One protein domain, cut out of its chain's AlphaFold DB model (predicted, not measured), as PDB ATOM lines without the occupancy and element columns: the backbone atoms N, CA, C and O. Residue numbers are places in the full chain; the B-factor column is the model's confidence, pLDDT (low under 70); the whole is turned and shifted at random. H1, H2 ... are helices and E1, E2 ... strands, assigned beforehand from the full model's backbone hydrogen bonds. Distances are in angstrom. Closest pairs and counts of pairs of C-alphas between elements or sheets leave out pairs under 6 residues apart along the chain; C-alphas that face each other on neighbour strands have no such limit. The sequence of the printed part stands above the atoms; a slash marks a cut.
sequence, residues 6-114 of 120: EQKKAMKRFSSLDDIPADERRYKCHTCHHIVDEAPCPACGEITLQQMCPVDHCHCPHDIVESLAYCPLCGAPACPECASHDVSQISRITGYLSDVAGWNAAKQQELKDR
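What this domain is: This is residues 6 to 114 of the 120 residues of a protein of Methanocalculus sp. MSAO_Arc1 (UniProt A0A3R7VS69). This is a loose model with little regular structure, mostly loops: the hairpin E1-E2 and helix H1 at one end, looped residues 52 to 89 between, and the hairpin E3-E4 at the other end, where residues 104 to 114, of which 104 to 112 belong to H2, stick out. The 109 printed residues give H1 E1 E2 E3 E4 H2, class mixed, 33 in named elements; both two-stranded sheets are antiparallel. The radius of gyration of the C-alphas is 16.5 A, the spans 47 by 32 by 25 A.

How they stand to each other: Look first at the hairpin of E1, residues 27 to 29, and E2, residues 49 to 51, antiparallel at 147 degrees; N 28 and O 50 are within hydrogen-bond range, 2.8 A. In the hairpin of E3, residues 90 to 92, and E4, residues 97 to 99, antiparallel at 138 degrees, N 91 and O 98 are within hydrogen-bond range, 2.9 A. H1, residues 6 to 13, and H2, residues 100 to 112, are apart; in both, every O i to N i+4 pair is within hydrogen-bond range.

Where its parts are: Find C-alpha 6 at (105.980, 153.569, 106.624), where H1 begins. H2 runs 18.6 A to C-alpha 112 at (145.935, 141.689, 123.805).

The domain as a whole: The farthest C-alphas, of Glu 6 and Arg 114, are 49.4 A apart. Links H1 to E1, E1 to E2 and E2 to E3 are long. The printed part has no cut; no printed residue is under 70 in pLDDT.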
ATOM      1  N   GLU A   6     105.250 154.382 107.600       89.19
ATOM      2  CA  GLU A   6     105.980 153.569 106.624       89.19
ATOM      3  C   GLU A   6     106.961 152.613 107.311       89.19
ATOM      4  O   GLU A   6     106.935 151.409 107.045       89.19
ATOM      5  N   GLN A   7     107.751 153.105 108.274       89.19
ATOM      6  CA  GLN A   7     108.675 152.274 109.054       89.19
ATOM      7  C   GLN A   7     107.923 151.218 109.880       89.19
ATOM      8  O   GLN A   7     108.311 150.048 109.910       89.19
ATOM      9  N   LYS A   8     106.792 151.585 110.502       90.94
ATOM     10  CA  LYS A   8     105.925 150.623 111.213       90.94
ATOM     11  C   LYS A   8     105.380 149.550 110.274       90.94
ATOM     12  O   LYS A   8     105.269 148.391 110.671       90.94
ATOM     13  N   LYS A   9     105.007 149.918 109.044       91.81
ATOM     14  CA  LYS A   9     104.528 148.968 108.033       91.81
ATOM     15  C   LYS A   9     105.645 148.012 107.609       91.81
ATOM     16  O   LYS A   9     105.389 146.814 107.526       91.81
ATOM     17  N   ALA A  10     106.867 148.514 107.422       88.19
ATOM     18  CA  ALA A  10     108.033 147.685 107.126       88.19
ATOM     19  C   ALA A  10     108.308 146.667 108.246       88.19
ATOM     20  O   ALA A  10     108.450 145.481 107.967       88.19
ATOM     21  N   MET A  11     108.263 147.092 109.512       87.81
ATOM     22  CA  MET A  11     108.442 146.200 110.668       87.81
ATOM     23  C   MET A  11     107.359 145.124 110.812       87.81
ATOM     24  O   MET A  11     107.607 144.075 111.391       87.81
ATOM     25  N   LYS A  12     106.137 145.382 110.333       89.81
ATOM     26  CA  LYS A  12     105.075 144.364 110.310       89.81
ATOM     27  C   LYS A  12     105.243 143.376 109.160       89.81
ATOM     28  O   LYS A  12     104.708 142.276 109.234       89.81
ATOM     29  N   ARG A  13     105.907 143.798 108.081       90.75
ATOM     30  CA  ARG A  13     106.087 143.004 106.865       90.75
ATOM     31  C   ARG A  13     107.296 142.075 106.952       90.75
ATOM     32  O   ARG A  13     107.215 140.965 106.442       90.75
ATOM     33  N   PHE A  14     108.381 142.524 107.578       89.75
ATOM     34  CA  PHE A  14     109.651 141.801 107.633       89.75
ATOM     35  C   PHE A  14     110.044 141.495 109.080       89.75
ATOM     36  O   PHE A  14     109.917 142.360 109.945       89.75
ATOM     37  N   SER A  15     110.536 140.279 109.330       86.00
ATOM     38  CA  SER A  15     111.071 139.857 110.635       86.00
ATOM     39  C   SER A  15     112.586 140.017 110.751       86.00
ATOM     40  O   SER A  15     113.097 140.190 111.852       86.00
ATOM     41  N   SER A  16     113.297 139.976 109.626       87.31
ATOM     42  CA  SER A  16     114.747 140.125 109.525       87.31
ATOM     43  C   SER A  16     115.129 140.864 108.238       87.31
ATOM     44  O   SER A  16     114.292 141.080 107.357       87.31
ATOM     45  N   LEU A  17     116.398 141.260 108.109       87.00
ATOM     46  CA  LEU A  17     116.910 141.869 106.874       87.00
ATOM     47  C   LEU A  17     116.929 140.882 105.694       87.00
ATOM     48  O   LEU A  17     116.781 141.300 104.547       87.00
ATOM     49  N   ASP A  18     117.076 139.586 105.964       86.62
ATOM     50  CA  ASP A  18     117.125 138.551 104.929       86.62
ATOM     51  C   ASP A  18     115.757 138.316 104.270       86.62
ATOM     52  O   ASP A  18     115.698 137.955 103.093       86.62
ATOM     53  N   ASP A  19     114.667 138.611 104.989       89.12
ATOM     54  CA  ASP A  19     113.287 138.483 104.498       89.12
ATOM     55  C   ASP A  19     112.917 139.536 103.441       89.12
ATOM     56  O   ASP A  19     111.858 139.449 102.817       89.12
ATOM     57  N   ILE A  20     113.761 140.553 103.250       88.50
ATOM     58  CA  ILE A  20     113.515 141.627 102.288       88.50
ATOM     59  C   ILE A  20     113.751 141.076 100.870       88.50
ATOM     60  O   ILE A  20     114.868 140.619 100.580       88.50
ATOM     61  N   PRO A  21     112.743 141.123  99.976       90.56
ATOM     62  CA  PRO A  21     112.875 140.713  98.582       90.56
ATOM     63  C   PRO A  21     114.024 141.440  97.884       90.56
ATOM     64  O   PRO A  21     114.255 142.618  98.144       90.56
ATOM     65  N   ALA A  22     114.759 140.744  97.013       87.12
ATOM     66  CA  ALA A  22     115.967 141.283  96.383       87.12
ATOM     67  C   ALA A  22     115.717 142.569  95.575       87.12
ATOM     68  O   ALA A  22     116.598 143.418  95.509       87.12
ATOM     69  N   ASP A  23     114.520 142.715  95.012       88.06
ATOM     70  CA  ASP A  23     114.042 143.879  94.266       88.06
ATOM     71  C   ASP A  23     113.725 145.098  95.147       88.06
ATOM     72  O   ASP A  23     113.738 146.224  94.658       88.06
ATOM     73  N   GLU A  24     113.478 144.898  96.444       88.81
ATOM     74  CA  GLU A  24     113.206 145.973  97.408       88.81
ATOM     75  C   GLU A  24     114.429 146.326  98.271       88.81
ATOM     76  O   GLU A  24     114.361 147.211  99.132       88.81
ATOM     77  N   ARG A  25     115.556 145.627  98.083       90.69
ATOM     78  CA  ARG A  25     116.773 145.874  98.862       90.69
ATOM     79  C   ARG A  25     117.428 147.171  98.423       90.69
ATOM     80  O   ARG A  25     117.694 147.396  97.250       90.69
ATOM     81  N   ARG A  26     117.771 147.981  99.417       92.00
ATOM     82  CA  ARG A  26     118.575 149.190  99.257       92.00
ATOM     83  C   ARG A  26     119.896 148.995  99.971       92.00
ATOM     84  O   ARG A  26     119.958 148.279 100.973       92.00
ATOM     85  N   TYR A  27     120.936 149.656  99.494       91.75
ATOM     86  CA  TYR A  27     122.281 149.523 100.026       91.75
ATOM     87  C   TYR A  27     122.907 150.886 100.308       91.75
ATOM     88  O   TYR A  27     122.702 151.848  99.574       91.75
ATOM     89  N   LYS A  28     123.702 150.963 101.374       90.06
ATOM     90  CA  LYS A  28     124.535 152.113 101.725       90.06
ATOM     91  C   LYS A  28     125.956 151.848 101.237       90.06
ATOM     92  O   LYS A  28     126.567 150.841 101.600       90.06
ATOM     93  N   CYS A  29     126.481 152.741 100.407       90.62
ATOM     94  CA  CYS A  29     127.880 152.690  99.998       90.62
ATOM     95  C   CYS A  29     128.762 153.361 101.056       90.62
ATOM     96  O   CYS A  29     128.543 154.526 101.377       90.62
ATOM     97  N   HIS A  30     129.784 152.671 101.568       87.12
ATOM     98  CA  HIS A  30     130.725 153.255 102.540       87.12
ATOM     99  C   HIS A  30     131.673 154.292 101.924       87.12
ATOM    100  O   HIS A  30     132.211 155.134 102.632       87.12
ATOM    101  N   THR A  31     131.869 154.256 100.604       88.75
ATOM    102  CA  THR A  31     132.810 155.150  99.922       88.75
ATOM    103  C   THR A  31     132.178 156.508  99.644       88.75
ATOM    104  O   THR A  31     132.726 157.544 100.010       88.75
ATOM    105  N   CYS A  32     131.009 156.520  98.997       89.81
ATOM    106  CA  CYS A  32     130.329 157.756  98.600       89.81
ATOM    107  C   CYS A  32     129.169 158.147  99.525       89.81
ATOM    108  O   CYS A  32     128.592 159.213  99.340       89.81
ATOM    109  N   HIS A  33     128.823 157.313 100.512       85.62
ATOM    110  CA  HIS A  33     127.723 157.539 101.460       85.62
ATOM    111  C   HIS A  33     126.342 157.714 100.800       85.62
ATOM    112  O   HIS A  33     125.400 158.203 101.422       85.62
ATOM    113  N   HIS A  34     126.190 157.283  99.544       88.19
ATOM    114  CA  HIS A  34     124.907 157.273  98.849       88.19
ATOM    115  C   HIS A  34     124.116 155.994  99.128       88.19
ATOM    116  O   HIS A  34     124.683 154.910  99.296       88.19
ATOM    117  N   ILE A  35     122.789 156.146  99.132       90.62
ATOM    118  CA  ILE A  35     121.853 155.024  99.099       90.62
ATOM    119  C   ILE A  35     121.648 154.641  97.639       90.62
ATOM    120  O   ILE A  35     121.287 155.489  96.824       90.62
ATOM    121  N   VAL A  36     121.887 153.378  97.324       91.75
ATOM    122  CA  VAL A  36     121.817 152.826  95.972       91.75
ATOM    123  C   VAL A  36     120.987 151.551  95.986       91.75
ATOM    124  O   VAL A  36     120.966 150.835  96.985       91.75
ATOM    125  N   ASP A  37     120.316 151.262  94.881       91.25
ATOM    126  CA  ASP A  37     119.443 150.087  94.765       91.25
ATOM    127  C   ASP A  37     120.130 148.943  93.981       91.25
ATOM    128  O   ASP A  37     119.634 147.823  93.915       91.25
ATOM    129  N   GLU A  38     121.326 149.202  93.440       86.56
ATOM    130  CA  GLU A  38     122.109 148.269  92.628       86.56
ATOM    131  C   GLU A  38     123.536 148.107  93.175       86.56
ATOM    132  O   GLU A  38     124.103 149.024  93.780       86.56
ATOM    133  N   ALA A  39     124.121 146.933  92.932       85.38
ATOM    134  CA  ALA A  39     125.517 146.616  93.214       85.38
ATOM    135  C   ALA A  39     126.216 146.200  91.905       85.38
ATOM    136  O   ALA A  39     125.693 145.321  91.214       85.38
ATOM    137  N   PRO A  40     127.395 146.756  91.556       90.56
ATOM    138  CA  PRO A  40     128.205 147.738  92.293       90.56
ATOM    139  C   PRO A  40     127.595 149.149  92.333       90.56
ATOM    140  O   PRO A  40     126.690 149.465  91.568       90.56
ATOM    141  N   CYS A  41     128.118 150.014  93.209       92.12
ATOM    142  CA  CYS A  41     127.639 151.389  93.349       92.12
ATOM    143  C   CYS A  41     127.728 152.146  92.009       92.12
ATOM    144  O   CYS A  41     128.838 152.314  91.496       92.12
ATOM    145  N   PRO A  42     126.626 152.704  91.477       92.19
ATOM    146  CA  PRO A  42     126.641 153.436  90.209       92.19
ATOM    147  C   PRO A  42     127.465 154.732  90.255       92.19
ATOM    148  O   PRO A  42     127.882 155.230  89.214       92.19
ATOM    149  N   ALA A  43     127.708 155.290  91.447       91.00
ATOM    150  CA  ALA A  43     128.452 156.538  91.605       91.00
ATOM    151  C   ALA A  43     129.975 156.338  91.673       91.00
ATOM    152  O   ALA A  43     130.718 157.142  91.116       91.00
ATOM    153  N   CYS A  44     130.457 155.298  92.363       93.31
ATOM    154  CA  CYS A  44     131.895 155.109  92.614       93.31
ATOM    155  C   CYS A  44     132.443 153.724  92.243       93.31
ATOM    156  O   CYS A  44     133.646 153.511  92.343       93.31
ATOM    157  N   GLY A  45     131.592 152.780  91.835       91.50
ATOM    158  CA  GLY A  45     131.994 151.421  91.466       91.50
ATOM    159  C   GLY A  45     132.319 150.492  92.639       91.50
ATOM    160  O   GLY A  45     132.784 149.380  92.408       91.50
ATOM    161  N   GLU A  46     132.076 150.910  93.885       92.56
ATOM    162  CA  GLU A  46     132.299 150.070  95.068       92.56
ATOM    163  C   GLU A  46     131.409 148.818  95.034       92.56
ATOM    164  O   GLU A  46     130.207 148.901  94.770       92.56
ATOM    165  N   ILE A  47     132.001 147.660  95.320       91.00
ATOM    166  CA  ILE A  47     131.328 146.353  95.300       91.00
ATOM    167  C   ILE A  47     130.832 145.940  96.689       91.00
ATOM    168  O   ILE A  47     129.859 145.197  96.808       91.00
ATOM    169  N   THR A  48     131.489 146.417  97.748       90.56
ATOM    170  CA  THR A  48     131.159 146.090  99.136       90.56
ATOM    171  C   THR A  48     130.121 147.067  99.677       90.56
ATOM    172  O   THR A  48     130.426 148.028 100.376       90.56
ATOM    173  N   LEU A  49     128.858 146.833  99.321       90.75
ATOM    174  CA  LEU A  49     127.738 147.649  99.786       90.75
ATOM    175  C   LEU A  49     127.075 147.032 101.018       90.75
ATOM    176  O   LEU A  49     126.886 145.819 101.098       90.75
ATOM    177  N   GLN A  50     126.690 147.873 101.976       89.31
ATOM    178  CA  GLN A  50     125.992 147.433 103.179       89.31
ATOM    179  C   GLN A  50     124.485 147.438 102.930       89.31
ATOM    180  O   GLN A  50     123.926 148.479 102.592       89.31
ATOM    181  N   GLN A  51     123.806 146.307 103.134       91.75
ATOM    182  CA  GLN A  51     122.346 146.264 103.044       91.75
ATOM    183  C   GLN A  51     121.718 147.197 104.088       91.75
ATOM    184  O   GLN A  51     122.023 147.128 105.279       91.75
ATOM    185  N   MET A  52     120.836 148.076 103.625       91.31
ATOM    186  CA  MET A  52     120.166 149.071 104.445       91.31
ATOM    187  C   MET A  52     118.914 148.472 105.091       91.31
ATOM    188  O   MET A  52     118.136 147.756 104.458       91.31
ATOM    189  N   CYS A  53     118.705 148.785 106.368       92.62
ATOM    190  CA  CYS A  53     117.474 148.442 107.065       92.62
ATOM    191  C   CYS A  53     116.333 149.350 106.567       92.62
ATOM    192  O   CYS A  53     116.540 150.555 106.461       92.62
ATOM    193  N   PRO A  54     115.115 148.841 106.312       91.62
ATOM    194  CA  PRO A  54     113.989 149.662 105.854       91.62
ATOM    195  C   PRO A  54     113.475 150.629 106.931       91.62
ATOM    196  O   PRO A  54     112.706 151.540 106.638       91.62
ATOM    197  N   VAL A  55     113.887 150.424 108.185       91.88
ATOM    198  CA  VAL A  55     113.646 151.363 109.285       91.88
ATOM    199  C   VAL A  55     114.715 152.464 109.316       91.88
ATOM    200  O   VAL A  55     114.483 153.515 109.906       91.88
ATOM    201  N   ASP A  56     115.867 152.257 108.670       91.94
ATOM    202  CA  ASP A  56     116.957 153.230 108.636       91.94
ATOM    203  C   ASP A  56     116.630 154.449 107.774       91.94
ATOM    204  O   ASP A  56     115.932 154.371 106.763       91.94
ATOM    205  N   HIS A  57     117.233 155.573 108.138       86.81
ATOM    206  CA  HIS A  57     117.405 156.717 107.263       86.81
ATOM    207  C   HIS A  57     118.784 157.338 107.507       86.81
ATOM    208  O   HIS A  57     119.276 157.394 108.632       86.81
ATOM    209  N   CYS A  58     119.418 157.823 106.441       79.62
ATOM    210  CA  CYS A  58     120.832 158.222 106.448       79.62
ATOM    211  C   CYS A  58     121.110 159.612 107.035       79.62
ATOM    212  O   CYS A  58     122.176 160.166 106.803       79.62
ATOM    213  N   HIS A  59     120.146 160.223 107.720       84.81
ATOM    214  CA  HIS A  59     120.332 161.563 108.262       84.81
ATOM    215  C   HIS A  59     119.554 161.735 109.558       84.81
ATOM    216  O   HIS A  59     118.336 161.913 109.533       84.81
ATOM    217  N   CYS A  60     120.259 161.684 110.685       89.88
ATOM    218  CA  CYS A  60     119.718 162.064 111.980       89.88
ATOM    219  C   CYS A  60     119.881 163.585 112.173       89.88
ATOM    220  O   CYS A  60     121.013 164.058 112.195       89.88
ATOM    221  N   PRO A  61     118.793 164.365 112.333       91.19
ATOM    222  CA  PRO A  61     118.888 165.799 112.625       91.19
ATOM    223  C   PRO A  61     119.130 166.089 114.118       91.19
ATOM    224  O   PRO A  61     119.248 167.247 114.510       91.19
ATOM    225  N   HIS A  62     119.134 165.051 114.957       91.12
ATOM    226  CA  HIS A  62     119.306 165.161 116.400       91.12
ATOM    227  C   HIS A  62     120.785 165.041 116.769       91.12
ATOM    228  O   HIS A  62     121.490 164.196 116.219       91.12
ATOM    229  N   ASP A  63     121.213 165.872 117.718       92.25
ATOM    230  CA  ASP A  63     122.535 165.811 118.342       92.25
ATOM    231  C   ASP A  63     122.528 164.759 119.476       92.25
ATOM    232  O   ASP A  63     122.130 163.611 119.265       92.25
ATOM    233  N   ILE A  64     122.916 165.122 120.700       90.88
ATOM    234  CA  ILE A  64     122.931 164.193 121.830       90.88
ATOM    235  C   ILE A  64     121.510 163.944 122.342       90.88
ATOM    236  O   ILE A  64     120.796 164.858 122.753       90.88
ATOM    237  N   VAL A  65     121.137 162.668 122.385       92.69
ATOM    238  CA  VAL A  65     119.890 162.162 122.967       92.69
ATOM    239  C   VAL A  65     120.208 161.297 124.183       92.69
ATOM    240  O   VAL A  65     121.131 160.487 124.160       92.69
ATOM    241  N   GLU A  66     119.457 161.473 125.270       89.12
ATOM    242  CA  GLU A  66     119.776 160.839 126.561       89.12
ATOM    243  C   GLU A  66     119.433 159.342 126.623       89.12
ATOM    244  O   GLU A  66     119.951 158.620 127.474       89.12
ATOM    245  N   SER A  67     118.553 158.863 125.740       90.50
ATOM    246  CA  SER A  67     118.086 157.476 125.745       90.50
ATOM    247  C   SER A  67     118.761 156.624 124.671       90.50
ATOM    248  O   SER A  67     119.110 157.094 123.590       90.50
ATOM    249  N   LEU A  68     118.924 155.335 124.973       91.50
ATOM    250  CA  LEU A  68     119.428 154.342 124.030       91.50
ATOM    251  C   LEU A  68     118.258 153.584 123.408       91.50
ATOM    252  O   LEU A  68     117.338 153.161 124.112       91.50
ATOM    253  N   ALA A  69     118.322 153.360 122.100       93.44
ATOM    254  CA  ALA A  69     117.396 152.485 121.408       93.44
ATOM    255  C   ALA A  69     118.135 151.546 120.453       93.44
ATOM    256  O   ALA A  69     119.200 151.860 119.920       93.44
ATOM    257  N   TYR A  70     117.531 150.381 120.255       93.69
ATOM    258  CA  TYR A  70     117.964 149.387 119.286       93.69
ATOM    259  C   TYR A  70     116.829 149.149 118.309       93.69
ATOM    260  O   TYR A  70     115.653 149.110 118.691       93.69
ATOM    261  N   CYS A  71     117.187 148.979 117.046       93.31
ATOM    262  CA  CYS A  71     116.224 148.650 116.023       93.31
ATOM    263  C   CYS A  71     115.690 147.230 116.241       93.31
ATOM    264  O   CYS A  71     116.473 146.286 116.294       93.31
ATOM    265  N   PRO A  72     114.368 147.033 116.324       89.94
ATOM    266  CA  PRO A  72     113.783 145.713 116.532       89.94
ATOM    267  C   PRO A  72     113.919 144.801 115.308       89.94
ATOM    268  O   PRO A  72     113.744 143.598 115.450       89.94
ATOM    269  N   LEU A  73     114.211 145.355 114.122       91.12
ATOM    270  CA  LEU A  73     114.340 144.581 112.885       91.12
ATOM    271  C   LEU A  73     115.760 144.038 112.674       91.12
ATOM    272  O   LEU A  73     115.929 142.877 112.327       91.12
ATOM    273  N   CYS A  74     116.787 144.871 112.862       92.12
ATOM    274  CA  CYS A  74     118.180 144.479 112.612       92.12
ATOM    275  C   CYS A  74     119.057 144.437 113.870       92.12
ATOM    276  O   CYS A  74     120.220 144.053 113.784       92.12
ATOM    277  N   GLY A  75     118.547 144.862 115.027       92.31
ATOM    278  CA  GLY A  75     119.293 144.906 116.288       92.31
ATOM    279  C   GLY A  75     120.347 146.012 116.380       92.31
ATOM    280  O   GLY A  75     120.947 146.180 117.440       92.31
ATOM    281  N   ALA A  76     120.583 146.779 115.314       93.00
ATOM    282  CA  ALA A  76     121.580 147.843 115.324       93.00
ATOM    283  C   ALA A  76     121.144 149.024 116.219       93.00
ATOM    284  O   ALA A  76     119.939 149.273 116.367       93.00
ATOM    285  N   PRO A  77     122.098 149.760 116.822       94.25
ATOM    286  CA  PRO A  77     121.811 151.004 117.526       94.25
ATOM    287  C   PRO A  77     121.043 151.974 116.630       94.25
ATOM    288  O   PRO A  77     121.350 152.101 115.446       94.25
ATOM    289  N   ALA A  78     120.047 152.646 117.196       94.75
ATOM    290  CA  ALA A  78     119.222 153.586 116.457       94.75
ATOM    291  C   ALA A  78     118.856 154.797 117.316       94.75
ATOM    292  O   ALA A  78     118.749 154.707 118.542       94.75
ATOM    293  N   CYS A  79     118.622 155.935 116.665       94.44
ATOM    294  CA  CYS A  79     118.153 157.135 117.335       94.44
ATOM    295  C   CYS A  79     116.766 156.880 117.970       94.44
ATOM    296  O   CYS A  79     115.827 156.502 117.261       94.44
ATOM    297  N   PRO A  80     116.572 157.132 119.277       93.62
ATOM    298  CA  PRO A  80     115.277 157.018 119.945       93.62
ATOM    299  C   PRO A  80     114.207 157.971 119.391       93.62
ATOM    300  O   PRO A  80     113.020 157.703 119.588       93.62
ATOM    301  N   GLU A  81     114.600 159.034 118.688       93.56
ATOM    302  CA  GLU A  81     113.696 160.067 118.175       93.56
ATOM    303  C   GLU A  81     113.316 159.880 116.702       93.56
ATOM    304  O   GLU A  81     112.210 160.235 116.326       93.56
ATOM    305  N   CYS A  82     114.179 159.309 115.858       93.00
ATOM    306  CA  CYS A  82     113.882 159.145 114.421       93.00
ATOM    307  C   CYS A  82     114.192 157.759 113.838       93.00
ATOM    308  O   CYS A  82     113.840 157.479 112.696       93.00
ATOM    309  N   ALA A  83     114.806 156.871 114.624       93.06
ATOM    310  CA  ALA A  83     115.233 155.531 114.219       93.06
ATOM    311  C   ALA A  83     116.337 155.467 113.140       93.06
ATOM    312  O   ALA A  83     116.592 154.394 112.594       93.06
ATOM    313  N   SER A  84     117.046 156.571 112.875       93.31
ATOM    314  CA  SER A  84     118.308 156.534 112.119       93.31
ATOM    315  C   SER A  84     119.323 155.624 112.805       93.31
ATOM    316  O   SER A  84     119.500 155.716 114.020       93.31
ATOM    317  N   HIS A  85     120.009 154.786 112.036       92.94
ATOM    318  CA  HIS A  85     121.099 153.933 112.517       92.94
ATOM    319  C   HIS A  85     122.465 154.603 112.362       92.94
ATOM    320  O   HIS A  85     123.478 154.027 112.749       92.94
ATOM    321  N   ASP A  86     122.505 155.810 111.793       90.94
ATOM    322  CA  ASP A  86     123.716 156.618 111.717       90.94
ATOM    323  C   ASP A  86     123.908 157.382 113.035       90.94
ATOM    324  O   ASP A  86     123.681 158.587 113.137       90.94
ATOM    325  N   VAL A  87     124.205 156.621 114.091       91.81
ATOM    326  CA  VAL A  87     124.346 157.108 115.467       91.81
ATOM    327  C   VAL A  87     125.536 156.453 116.160       91.81
ATOM    328  O   VAL A  87     125.861 155.293 115.913       91.81
ATOM    329  N   SER A  88     126.160 157.181 117.087       92.81
ATOM    330  CA  SER A  88     127.164 156.637 118.010       92.81
ATOM    331  C   SER A  88     126.569 156.497 119.409       92.81
ATOM    332  O   SER A  88     125.872 157.391 119.889       92.81
ATOM    333  N   GLN A  89     126.835 155.374 120.077       93.81
ATOM    334  CA  GLN A  89     126.387 155.165 121.453       93.81
ATOM    335  C   GLN A  89     127.402 155.772 122.411       93.81
ATOM    336  O   GLN A  89     128.494 155.237 122.584       93.81
ATOM    337  N   ILE A  90     127.028 156.859 123.078       93.75
ATOM    338  CA  ILE A  90     127.876 157.500 124.081       93.75
ATOM    339  C   ILE A  90     127.389 157.171 125.493       93.75
ATOM    340  O   ILE A  90     126.192 157.120 125.766       93.75
ATOM    341  N   SER A  91     128.325 156.940 126.409       93.31
ATOM    342  CA  SER A  91     128.032 156.727 127.827       93.31
ATOM    343  C   SER A  91     129.124 157.336 128.695       93.31
ATOM    344  O   SER A  91     130.227 157.625 128.229       93.31
ATOM    345  N   ARG A  92     128.827 157.554 129.978       94.25
ATOM    346  CA  ARG A  92     129.823 158.023 130.941       94.25
ATOM    347  C   ARG A  92     130.593 156.829 131.496       94.25
ATOM    348  O   ARG A  92     130.064 156.106 132.333       94.25
ATOM    349  N   ILE A  93     131.835 156.639 131.054       94.25
ATOM    350  CA  ILE A  93     132.609 155.431 131.393       94.25
ATOM    351  C   ILE A  93     133.583 155.686 132.548       94.25
ATOM    352  O   ILE A  93     133.524 155.016 133.574       94.25
ATOM    353  N   THR A  94     134.445 156.697 132.432       93.94
ATOM    354  CA  THR A  94     135.448 157.074 133.456       93.94
ATOM    355  C   THR A  94     135.127 158.404 134.140       93.94
ATOM    356  O   THR A  94     136.005 159.076 134.673       93.94
ATOM    357  N   GLY A  95     133.861 158.818 134.096       94.44
ATOM    358  CA  GLY A  95     133.427 160.139 134.554       94.44
ATOM    359  C   GLY A  95     133.242 161.160 133.428       94.44
ATOM    360  O   GLY A  95     132.595 162.177 133.662       94.44
ATOM    361  N   TYR A  96     133.675 160.862 132.200       93.94
ATOM    362  CA  TYR A  96     133.431 161.667 130.992       93.94
ATOM    363  C   TYR A  96     132.564 160.910 129.984       93.94
ATOM    364  O   TYR A  96     132.519 159.680 130.024       93.94
ATOM    365  N   LEU A  97     131.886 161.642 129.092       93.31
ATOM    366  CA  LEU A  97     131.203 161.043 127.945       93.31
ATOM    367  C   LEU A  97     132.243 160.433 127.007       93.31
ATOM    368  O   LEU A  97     133.249 161.058 126.676       93.31
ATOM    369  N   SER A  98     132.016 159.190 126.618       94.56
ATOM    370  CA  SER A  98     132.892 158.431 125.735       94.56
ATOM    371  C   SER A  98     132.044 157.585 124.799       94.56
ATOM    372  O   SER A  98     130.990 157.088 125.201       94.56
ATOM    373  N   ASP A  99     132.512 157.417 123.566       95.12
ATOM    374  CA  ASP A  99     131.923 156.456 122.641       95.12
ATOM    375  C   ASP A  99     132.153 155.028 123.153       95.12
ATOM    376  O   ASP A  99     133.277 154.626 123.480       95.12
ATOM    377  N   VAL A 100     131.065 154.269 123.261       94.56
ATOM    378  CA  VAL A 100     131.061 152.920 123.830       94.56
ATOM    379  C   VAL A 100     131.811 151.954 122.915       94.56
ATOM    380  O   VAL A 100     132.566 151.113 123.408       94.56
ATOM    381  N   ALA A 101     131.649 152.081 121.595       94.31
ATOM    382  CA  ALA A 101     132.318 151.208 120.636       94.31
ATOM    383  C   ALA A 101     133.841 151.406 120.673       94.31
ATOM    384  O   ALA A 101     134.587 150.435 120.829       94.31
ATOM    385  N   GLY A 102     134.300 152.660 120.630       94.94
ATOM    386  CA  GLY A 102     135.708 153.025 120.744       94.94
ATOM    387  C   GLY A 102     136.335 152.575 122.063       94.94
ATOM    388  O   GLY A 102     137.425 151.997 122.060       94.94
ATOM    389  N   TRP A 103     135.637 152.754 123.191       95.94
ATOM    390  CA  TRP A 103     136.124 152.276 124.488       95.94
ATOM    391  C   TRP A 103     136.287 150.754 124.529       95.94
ATOM    392  O   TRP A 103     137.320 150.249 124.972       95.94
ATOM    393  N   ASN A 104     135.293 150.011 124.037       95.88
ATOM    394  CA  ASN A 104     135.340 148.551 124.008       95.88
ATOM    395  C   ASN A 104     136.478 148.037 123.118       95.88
ATOM    396  O   ASN A 104     137.216 147.141 123.532       95.88
ATOM    397  N   ALA A 105     136.663 148.629 121.935       97.06
ATOM    398  CA  ALA A 105     137.764 148.288 121.037       97.06
ATOM    399  C   ALA A 105     139.132 148.559 121.687       97.06
ATOM    400  O   ALA A 105     140.011 147.695 121.657       97.06
ATOM    401  N   ALA A 106     139.291 149.708 122.353       95.56
ATOM    402  CA  ALA A 106     140.510 150.042 123.084       95.56
ATOM    403  C   ALA A 106     140.794 149.040 124.216       95.56
ATOM    404  O   ALA A 106     141.916 148.557 124.333       95.56
ATOM    405  N   LYS A 107     139.785 148.646 125.006       96.25
ATOM    406  CA  LYS A 107     139.956 147.640 126.072       96.25
ATOM    407  C   LYS A 107     140.296 146.250 125.557       96.25
ATOM    408  O   LYS A 107     141.088 145.551 126.187       96.25
ATOM    409  N   GLN A 108     139.741 145.851 124.417       96.69
ATOM    410  CA  GLN A 108     140.140 144.607 123.764       96.69
ATOM    411  C   GLN A 108     141.596 144.660 123.295       96.69
ATOM    412  O   GLN A 108     142.304 143.664 123.422       96.69
ATOM    413  N   GLN A 109     142.059 145.807 122.791       96.44
ATOM    414  CA  GLN A 109     143.457 145.980 122.410       96.44
ATOM    415  C   GLN A 109     144.382 145.969 123.635       96.44
ATOM    416  O   GLN A 109     145.328 145.191 123.665       96.44
ATOM    417  N   GLU A 110     144.033 146.704 124.696       95.75
ATOM    418  CA  GLU A 110     144.752 146.654 125.975       95.75
ATOM    419  C   GLU A 110     144.869 145.222 126.507       95.75
ATOM    420  O   GLU A 110     145.902 144.865 127.062       95.75
ATOM    421  N   LEU A 111     143.822 144.398 126.371       94.88
ATOM    422  CA  LEU A 111     143.852 142.998 126.795       94.88
ATOM    423  C   LEU A 111     144.859 142.170 125.986       94.88
ATOM    424  O   LEU A 111     145.547 141.347 126.579       94.88
ATOM    425  N   LYS A 112     144.961 142.385 124.669       94.31
ATOM    426  CA  LYS A 112     145.935 141.689 123.805       94.31
ATOM    427  C   LYS A 112     147.375 142.076 124.129       94.31
ATOM    428  O   LYS A 112     148.260 141.234 124.051       94.31
ATOM    429  N   ASP A 113     147.589 143.333 124.504       94.56
ATOM    430  CA  ASP A 113     148.919 143.873 124.792       94.56
ATOM    431  C   ASP A 113     149.412 143.514 126.207       94.56
ATOM    432  O   ASP A 113     150.562 143.785 126.565       94.56
ATOM    433  N   ARG A 114     148.565 142.891 127.040       94.19
ATOM    434  CA  ARG A 114     148.967 142.417 128.368       94.19
ATOM    435  C   ARG A 114     149.930 141.244 128.241       94.19
ATOM    436  O   ARG A 114     149.619 140.222 127.639       94.19
TER     437      ARG A 114